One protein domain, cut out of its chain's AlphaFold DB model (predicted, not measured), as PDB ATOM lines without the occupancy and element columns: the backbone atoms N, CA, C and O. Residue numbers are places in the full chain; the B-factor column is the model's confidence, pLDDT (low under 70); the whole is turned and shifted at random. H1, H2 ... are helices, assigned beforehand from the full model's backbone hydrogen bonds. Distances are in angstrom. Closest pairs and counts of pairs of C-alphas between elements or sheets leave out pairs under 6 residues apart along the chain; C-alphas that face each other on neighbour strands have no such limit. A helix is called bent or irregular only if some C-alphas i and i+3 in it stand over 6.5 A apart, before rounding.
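What this domain is: This is residues 4 to 64 of the 65 residues of an uncharacterized protein of Dehalococcoidia bacterium (UniProt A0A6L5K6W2). A looped stretch, residues 4 to 14, leads into a small body of helices, in which H1 and H4 pack together about perpendicular. H2 comes near the far end of H1, and the short H3 sits between H2 and H4 along the chain. The printed part has 61 residues, with four named helices, H1 to H4, and no named strand; it is all helix and compact, with a radius of gyration of the C-alphas of 10.3 A and spans of 27 by 22 by 17 A.

Where its parts are: H1, residues 15 to 25, runs 15.1 A from C-alpha 15 at (-49.008, -22.058, -11.690). H2 is residues 30 to 38, 12.4 A. H3, residues 43 to 47, 5.1 A, is only just irregular: C-alphas 44 and 47 are 6.7 A apart. H4, residues 53 to 63, runs 14.7 A to C-alpha 63 at (-45.949, -17.940, -4.935).

How they stand to each other: H1 and H4 touch, about perpendicular at 82 degrees; their closest C-alphas, of Asn 15 and Ile 59, are 6.4 A apart. H1 and H2 are close but not clearly touching, at 6.3 A between the C-alphas of Ser 25 and His 32. H2 and H4 are apart. Every O i to N i+4 pair is within hydrogen-bond range in H1, H2 and H4; in H3 0 of 1 is, and 0 of 2 O i to N i+3 pairs.

The domain as a whole: The printed part has no cut, and its three links between helices are tight. Residues 26 to 27 and 43 to 50 are under pLDDT 70.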
ATOM      1  N   LYS A   4     -42.652 -17.810  -7.855       95.50
ATOM      2  CA  LYS A   4     -41.451 -18.102  -7.076       95.50
ATOM      3  C   LYS A   4     -41.795 -19.005  -5.895       95.50
ATOM      4  O   LYS A   4     -42.700 -18.726  -5.119       95.50
ATOM      5  N   CYS A   5     -41.056 -20.099  -5.748       93.50
ATOM      6  CA  CYS A   5     -41.191 -20.999  -4.615       93.50
ATOM      7  C   CYS A   5     -40.645 -20.318  -3.356       93.50
ATOM      8  O   CYS A   5     -39.486 -19.907  -3.341       93.50
ATOM      9  N   GLN A   6     -41.445 -20.273  -2.292       89.94
ATOM     10  CA  GLN A   6     -41.045 -19.673  -1.013       89.94
ATOM     11  C   GLN A   6     -39.997 -20.498  -0.249       89.94
ATOM     12  O   GLN A   6     -39.334 -19.976   0.636       89.94
ATOM     13  N   VAL A   7     -39.824 -21.776  -0.599       90.94
ATOM     14  CA  VAL A   7     -38.890 -22.681   0.091       90.94
ATOM     15  C   VAL A   7     -37.497 -22.632  -0.537       90.94
ATOM     16  O   VAL A   7     -36.513 -22.413   0.148       90.94
ATOM     17  N   CYS A   8     -37.405 -22.813  -1.858       91.69
ATOM     18  CA  CYS A   8     -36.118 -22.949  -2.558       91.69
ATOM     19  C   CYS A   8     -35.837 -21.841  -3.581       91.69
ATOM     20  O   CYS A   8     -34.860 -21.910  -4.321       91.69
ATOM     21  N   GLY A   9     -36.729 -20.856  -3.709       91.38
ATOM     22  CA  GLY A   9     -36.564 -19.740  -4.639       91.38
ATOM     23  C   GLY A   9     -36.753 -20.079  -6.122       91.38
ATOM     24  O   GLY A   9     -36.679 -19.169  -6.946       91.38
ATOM     25  N   LYS A  10     -37.027 -21.342  -6.489       93.50
ATOM     26  CA  LYS A  10     -37.259 -21.742  -7.886       93.50
ATOM     27  C   LYS A  10     -38.376 -20.913  -8.515       93.50
ATOM     28  O   LYS A  10     -39.452 -20.798  -7.933       93.50
ATOM     29  N   VAL A  11     -38.139 -20.409  -9.723       95.00
ATOM     30  CA  VAL A  11     -39.132 -19.651 -10.491       95.00
ATOM     31  C   VAL A  11     -39.715 -20.517 -11.606       95.00
ATOM     32  O   VAL A  11     -38.999 -21.271 -12.265       95.00
ATOM     33  N   THR A  12     -41.022 -20.419 -11.820       94.88
ATOM     34  CA  THR A  12     -41.736 -21.060 -12.928       94.88
ATOM     35  C   THR A  12     -42.650 -20.061 -13.622       94.88
ATOM     36  O   THR A  12     -43.260 -19.222 -12.964       94.88
ATOM     37  N   ALA A  13     -42.807 -20.186 -14.939       93.44
ATOM     38  CA  ALA A  13     -43.646 -19.285 -15.732       93.44
ATOM     39  C   ALA A  13     -45.161 -19.494 -15.525       93.44
ATOM     40  O   ALA A  13     -45.965 -18.671 -15.947       93.44
ATOM     41  N   THR A  14     -45.577 -20.604 -14.906       93.62
ATOM     42  CA  THR A  14     -46.995 -20.956 -14.745       93.62
ATOM     43  C   THR A  14     -47.282 -21.567 -13.379       93.62
ATOM     44  O   THR A  14     -46.417 -22.211 -12.778       93.62
ATOM     45  N   ASN A  15     -48.530 -21.432 -12.923       91.69
ATOM     46  CA  ASN A  15     -49.008 -22.058 -11.690       91.69
ATOM     47  C   ASN A  15     -48.853 -23.590 -11.750       91.69
ATOM     48  O   ASN A  15     -48.344 -24.215 -10.823       91.69
ATOM     49  N   LEU A  16     -49.184 -24.192 -12.899       90.88
ATOM     50  CA  LEU A  16     -49.006 -25.627 -13.151       90.88
ATOM     51  C   LEU A  16     -47.546 -26.076 -12.981       90.88
ATOM     52  O   LEU A  16     -47.295 -27.140 -12.411       90.88
ATOM     53  N   GLY A  17     -46.587 -25.260 -13.429       91.19
ATOM     54  CA  GLY A  17     -45.162 -25.513 -13.225       91.19
ATOM     55  C   GLY A  17     -44.786 -25.530 -11.744       91.19
ATOM     56  O   GLY A  17     -44.106 -26.455 -11.293       91.19
ATOM     57  N   MET A  18     -45.285 -24.561 -10.969       92.12
ATOM     58  CA  MET A  18     -45.060 -24.507  -9.522       92.12
ATOM     59  C   MET A  18     -45.717 -25.689  -8.803       92.12
ATOM     60  O   MET A  18     -45.103 -26.306  -7.934       92.12
ATOM     61  N   ARG A  19     -46.925 -26.089  -9.213       90.62
ATOM     62  CA  ARG A  19     -47.587 -27.296  -8.704       90.62
ATOM     63  C   ARG A  19     -46.721 -28.528  -8.937       90.62
ATOM     64  O   ARG A  19     -46.486 -29.285  -7.998       90.62
ATOM     65  N   GLY A  20     -46.250 -28.739 -10.166       89.00
ATOM     66  CA  GLY A  20     -45.378 -29.867 -10.497       89.00
ATOM     67  C   GLY A  20     -44.100 -29.865  -9.657       89.00
ATOM     68  O   GLY A  20     -43.696 -30.908  -9.141       89.00
ATOM     69  N   HIS A  21     -43.513 -28.685  -9.447       91.12
ATOM     70  CA  HIS A  21     -42.378 -28.511  -8.552       91.12
ATOM     71  C   HIS A  21     -42.709 -28.921  -7.111       91.12
ATOM     72  O   HIS A  21     -42.040 -29.801  -6.589       91.12
ATOM     73  N   LEU A  22     -43.749 -28.366  -6.484       87.75
ATOM     74  CA  LEU A  22     -44.107 -28.673  -5.091       87.75
ATOM     75  C   LEU A  22     -44.459 -30.158  -4.890       87.75
ATOM     76  O   LEU A  22     -44.061 -30.768  -3.898       87.75
ATOM     77  N   VAL A  23     -45.153 -30.770  -5.854       84.69
ATOM     78  CA  VAL A  23     -45.540 -32.192  -5.805       84.69
ATOM     79  C   VAL A  23     -44.339 -33.125  -5.962       84.69
ATOM     80  O   VAL A  23     -44.322 -34.186  -5.343       84.69
ATOM     81  N   ARG A  24     -43.339 -32.757  -6.770       84.62
ATOM     82  CA  ARG A  24     -42.113 -33.550  -6.938       84.62
ATOM     83  C   ARG A  24     -41.137 -33.322  -5.785       84.62
ATOM     84  O   ARG A  24     -40.565 -34.277  -5.272       84.62
ATOM     85  N   SER A  25     -41.000 -32.076  -5.339       83.62
ATOM     86  CA  SER A  25     -40.096 -31.684  -4.257       83.62
ATOM     87  C   SER A  25     -40.534 -32.214  -2.895       83.62
ATOM     88  O   SER A  25     -39.665 -32.498  -2.086       83.62
ATOM     89  N   ARG A  26     -41.834 -32.445  -2.641       68.06
ATOM     90  CA  ARG A  26     -42.306 -33.017  -1.358       68.06
ATOM     91  C   ARG A  26     -41.674 -34.369  -0.998       68.06
ATOM     92  O   ARG A  26     -41.686 -34.739   0.166       68.06
ATOM     93  N   PHE A  27     -41.217 -35.128  -1.997       68.69
ATOM     94  CA  PHE A  27     -40.568 -36.428  -1.806       68.69
ATOM     95  C   PHE A  27     -39.046 -36.320  -1.701       68.69
ATOM     96  O   PHE A  27     -38.400 -37.265  -1.270       68.69
ATOM     97  N   LEU A  28     -38.484 -35.189  -2.131       70.88
ATOM     98  CA  LEU A  28     -37.043 -34.968  -2.225       70.88
ATOM     99  C   LEU A  28     -36.529 -34.044  -1.115       70.88
ATOM    100  O   LEU A  28     -35.365 -34.135  -0.749       70.88
ATOM    101  N   PHE A  29     -37.387 -33.172  -0.577       79.06
ATOM    102  CA  PHE A  29     -37.013 -32.131   0.374       79.06
ATOM    103  C   PHE A  29     -38.070 -31.996   1.479       79.06
ATOM    104  O   PHE A  29     -39.237 -31.686   1.224       79.06
ATOM    105  N   GLU A  30     -37.647 -32.199   2.729       82.25
ATOM    106  CA  GLU A  30     -38.508 -32.114   3.917       82.25
ATOM    107  C   GLU A  30     -39.095 -30.705   4.114       82.25
ATOM    108  O   GLU A  30     -40.221 -30.545   4.588       82.25
ATOM    109  N   GLU A  31     -38.368 -29.665   3.705       86.75
ATOM    110  CA  GLU A  31     -38.792 -28.269   3.844       86.75
ATOM    111  C   GLU A  31     -40.036 -27.952   3.007       86.75
ATOM    112  O   GLU A  31     -40.968 -27.308   3.493       86.75
ATOM    113  N   HIS A  32     -40.117 -28.487   1.781       88.00
ATOM    114  CA  HIS A  32     -41.311 -28.361   0.940       88.00
ATOM    115  C   HIS A  32     -42.525 -29.024   1.581       88.00
ATOM    116  O   HIS A  32     -43.636 -28.501   1.498       88.00
ATOM    117  N   TRP A  33     -42.321 -30.158   2.252       83.38
ATOM    118  CA  TRP A  33     -43.377 -30.822   3.006       83.38
ATOM    119  C   TRP A  33     -43.824 -29.993   4.219       83.38
ATOM    120  O   TRP A  33     -45.027 -29.820   4.427       83.38
ATOM    121  N   LYS A  34     -42.879 -29.450   4.999       87.81
ATOM    122  CA  LYS A  34     -43.176 -28.594   6.161       87.81
ATOM    123  C   LYS A  34     -43.976 -27.360   5.759       87.81
ATOM    124  O   LYS A  34     -44.979 -27.061   6.403       87.81
ATOM    125  N   TRP A  35     -43.586 -26.707   4.668       90.00
ATOM    126  CA  TRP A  35     -44.283 -25.532   4.150       90.00
ATOM    127  C   TRP A  35     -45.710 -25.849   3.681       90.00
ATOM    128  O   TRP A  35     -46.644 -25.108   3.973       90.00
ATOM    129  N   LEU A  36     -45.930 -26.983   3.008       87.31
ATOM    130  CA  LEU A  36     -47.291 -27.405   2.650       87.31
ATOM    131  C   LEU A  36     -48.133 -27.701   3.901       87.31
ATOM    132  O   LEU A  36     -49.284 -27.267   3.997       87.31
ATOM    133  N   LYS A  37     -47.545 -28.388   4.887       86.56
ATOM    134  CA  LYS A  37     -48.218 -28.741   6.142       86.56
ATOM    135  C   LYS A  37     -48.598 -27.506   6.964       86.56
ATOM    136  O   LYS A  37     -49.686 -27.499   7.535       86.56
ATOM    137  N   SER A  38     -47.760 -26.464   6.995       89.56
ATOM    138  CA  SER A  38     -48.072 -25.209   7.698       89.56
ATOM    139  C   SER A  38     -49.285 -24.486   7.105       89.56
ATOM    140  O   SER A  38     -49.987 -23.786   7.822       89.56
ATOM    141  N   HIS A  39     -49.578 -24.714   5.823       87.62
ATOM    142  CA  HIS A  39     -50.749 -24.177   5.126       87.62
ATOM    143  C   HIS A  39     -51.944 -25.145   5.115       87.62
ATOM    144  O   HIS A  39     -52.879 -24.987   4.333       87.62
ATOM    145  N   GLY A  40     -51.922 -26.188   5.954       84.62
ATOM    146  CA  GLY A  40     -53.008 -27.169   6.048       84.62
ATOM    147  C   GLY A  40     -53.123 -28.097   4.832       84.62
ATOM    148  O   GLY A  40     -54.075 -28.879   4.730       84.62
ATOM    149  N   LEU A  41     -52.157 -28.063   3.910       82.12
ATOM    150  CA  LEU A  41     -52.092 -28.996   2.796       82.12
ATOM    151  C   LEU A  41     -51.364 -30.251   3.256       82.12
ATOM    152  O   LEU A  41     -50.150 -30.254   3.425       82.12
ATOM    153  N   SER A  42     -52.120 -31.337   3.432       71.25
ATOM    154  CA  SER A  42     -51.559 -32.676   3.617       71.25
ATOM    155  C   SER A  42     -51.407 -33.379   2.260       71.25
ATOM    156  O   SER A  42     -52.411 -33.707   1.607       71.25
ATOM    157  N   PRO A  43     -50.172 -33.652   1.814       61.38
ATOM    158  CA  PRO A  43     -49.924 -34.290   0.529       61.38
ATOM    159  C   PRO A  43     -50.371 -35.759   0.436       61.38
ATOM    160  O   PRO A  43     -50.489 -36.267  -0.682       61.38
ATOM    161  N   THR A  44     -50.667 -36.422   1.560       59.78
ATOM    162  CA  THR A  44     -51.044 -37.848   1.607       59.78
ATOM    163  C   THR A  44     -52.522 -38.130   1.330       59.78
ATOM    164  O   THR A  44     -52.832 -39.233   0.896       59.78
ATOM    165  N   ARG A  45     -53.447 -37.170   1.513       55.34
ATOM    166  CA  ARG A  45     -54.898 -37.416   1.304       55.34
ATOM    167  C   ARG A  45     -55.557 -36.617   0.179       55.34
ATOM    168  O   ARG A  45     -56.447 -37.148  -0.473       55.34
ATOM    169  N   LYS A  46     -55.159 -35.362  -0.071       54.00
ATOM    170  CA  LYS A  46     -55.849 -34.493  -1.059       54.00
ATOM    171  C   LYS A  46     -55.110 -34.376  -2.395       54.00
ATOM    172  O   LYS A  46     -55.720 -34.559  -3.443       54.00
ATOM    173  N   ILE A  47     -53.792 -34.171  -2.358       61.06
ATOM    174  CA  ILE A  47     -52.945 -34.094  -3.566       61.06
ATOM    175  C   ILE A  47     -52.866 -35.465  -4.266       61.06
ATOM    176  O   ILE A  47     -52.897 -35.536  -5.492       61.06
ATOM    177  N   ALA A  48     -52.826 -36.559  -3.495       56.66
ATOM    178  CA  ALA A  48     -52.814 -37.928  -4.020       56.66
ATOM    179  C   ALA A  48     -54.122 -38.325  -4.732       56.66
ATOM    180  O   ALA A  48     -54.084 -39.079  -5.695       56.66
ATOM    181  N   ALA A  49     -55.265 -37.767  -4.321       64.75
ATOM    182  CA  ALA A  49     -56.576 -38.042  -4.919       64.75
ATOM    183  C   ALA A  49     -56.863 -37.207  -6.186       64.75
ATOM    184  O   ALA A  49     -58.017 -37.056  -6.580       64.75
ATOM    185  N   GLY A  50     -55.840 -36.581  -6.783       68.31
ATOM    186  CA  GLY A  50     -55.995 -35.735  -7.969       68.31
ATOM    187  C   GLY A  50     -56.662 -34.376  -7.715       68.31
ATOM    188  O   GLY A  50     -56.869 -33.610  -8.655       68.31
ATOM    189  N   LYS A  51     -56.971 -34.030  -6.457       76.19
ATOM    190  CA  LYS A  51     -57.629 -32.769  -6.085       76.19
ATOM    191  C   LYS A  51     -56.586 -31.699  -5.764       76.19
ATOM    192  O   LYS A  51     -56.227 -31.478  -4.608       76.19
ATOM    193  N   TYR A  52     -56.091 -31.039  -6.810       83.94
ATOM    194  CA  TYR A  52     -55.036 -30.023  -6.707       83.94
ATOM    195  C   TYR A  52     -55.541 -28.591  -6.502       83.94
ATOM    196  O   TYR A  52     -54.715 -27.719  -6.266       83.94
ATOM    197  N   GLN A  53     -56.850 -28.336  -6.564       85.81
ATOM    198  CA  GLN A  53     -57.433 -26.997  -6.373       85.81
ATOM    199  C   GLN A  53     -56.847 -26.210  -5.188       85.81
ATOM    200  O   GLN A  53     -56.279 -25.152  -5.439       85.81
ATOM    201  N   PRO A  54     -56.829 -26.737  -3.951       86.50
ATOM    202  CA  PRO A  54     -56.314 -25.974  -2.812       86.50
ATOM    203  C   PRO A  54     -54.797 -25.723  -2.879       86.50
ATOM    204  O   PRO A  54     -54.297 -24.762  -2.305       86.50
ATOM    205  N   LEU A  55     -54.043 -26.553  -3.613       87.75
ATOM    206  CA  LEU A  55     -52.631 -26.287  -3.898       87.75
ATOM    207  C   LEU A  55     -52.473 -25.180  -4.949       87.75
ATOM    208  O   LEU A  55     -51.610 -24.324  -4.796       87.75
ATOM    209  N   MET A  56     -53.294 -25.189  -6.002       89.94
ATOM    210  CA  MET A  56     -53.270 -24.160  -7.050       89.94
ATOM    211  C   MET A  56     -53.645 -22.783  -6.486       89.94
ATOM    212  O   MET A  56     -53.002 -21.796  -6.834       89.94
ATOM    213  N   GLU A  57     -54.631 -22.726  -5.585       92.00
ATOM    214  CA  GLU A  57     -55.031 -21.508  -4.865       92.00
ATOM    215  C   GLU A  57     -53.911 -20.990  -3.956       92.00
ATOM    216  O   GLU A  57     -53.610 -19.798  -3.964       92.00
ATOM    217  N   LEU A  58     -53.232 -21.882  -3.226       91.00
ATOM    218  CA  LEU A  58     -52.078 -21.497  -2.413       91.00
ATOM    219  C   LEU A  58     -50.935 -20.941  -3.276       91.00
ATOM    220  O   LEU A  58     -50.319 -19.944  -2.914       91.00
ATOM    221  N   ILE A  59     -50.666 -21.559  -4.428       92.38
ATOM    222  CA  ILE A  59     -49.650 -21.084  -5.376       92.38
ATOM    223  C   ILE A  59     -50.016 -19.701  -5.928       92.38
ATOM    224  O   ILE A  59     -49.141 -18.840  -6.006       92.38
ATOM    225  N   GLU A  60     -51.284 -19.473  -6.297       93.62
ATOM    226  CA  GLU A  60     -51.756 -18.148  -6.729       93.62
ATOM    227  C   GLU A  60     -51.559 -17.092  -5.644       93.62
ATOM    228  O   GLU A  60     -51.220 -15.956  -5.962       93.62
ATOM    229  N   LYS A  61     -51.778 -17.459  -4.379       93.19
ATOM    230  CA  LYS A  61     -51.735 -16.526  -3.257       93.19
ATOM    231  C   LYS A  61     -50.310 -16.196  -2.801       93.19
ATOM    232  O   LYS A  61     -49.998 -15.031  -2.601       93.19
ATOM    233  N   GLU A  62     -49.462 -17.207  -2.628       92.81
ATOM    234  CA  GLU A  62     -48.175 -17.072  -1.923       92.81
ATOM    235  C   GLU A  62     -46.956 -17.123  -2.852       92.81
ATOM    236  O   GLU A  62     -45.872 -16.659  -2.501       92.81
ATOM    237  N   CYS A  63     -47.080 -17.750  -4.025       91.19
ATOM    238  CA  CYS A  63     -45.949 -17.940  -4.935       91.19
ATOM    239  C   CYS A  63     -45.976 -16.978  -6.121       91.19
ATOM    240  O   CYS A  63     -44.970 -16.860  -6.809       91.19
ATOM    241  N   LYS A  64     -47.098 -16.320  -6.399       93.19
ATOM    242  CA  LYS A  64     -47.232 -15.405  -7.531       93.19
ATOM    243  C   LYS A  64     -46.423 -14.127  -7.303       93.19
ATOM    244  O   LYS A  64     -46.484 -13.539  -6.227       93.19
TER     245      LYS A  64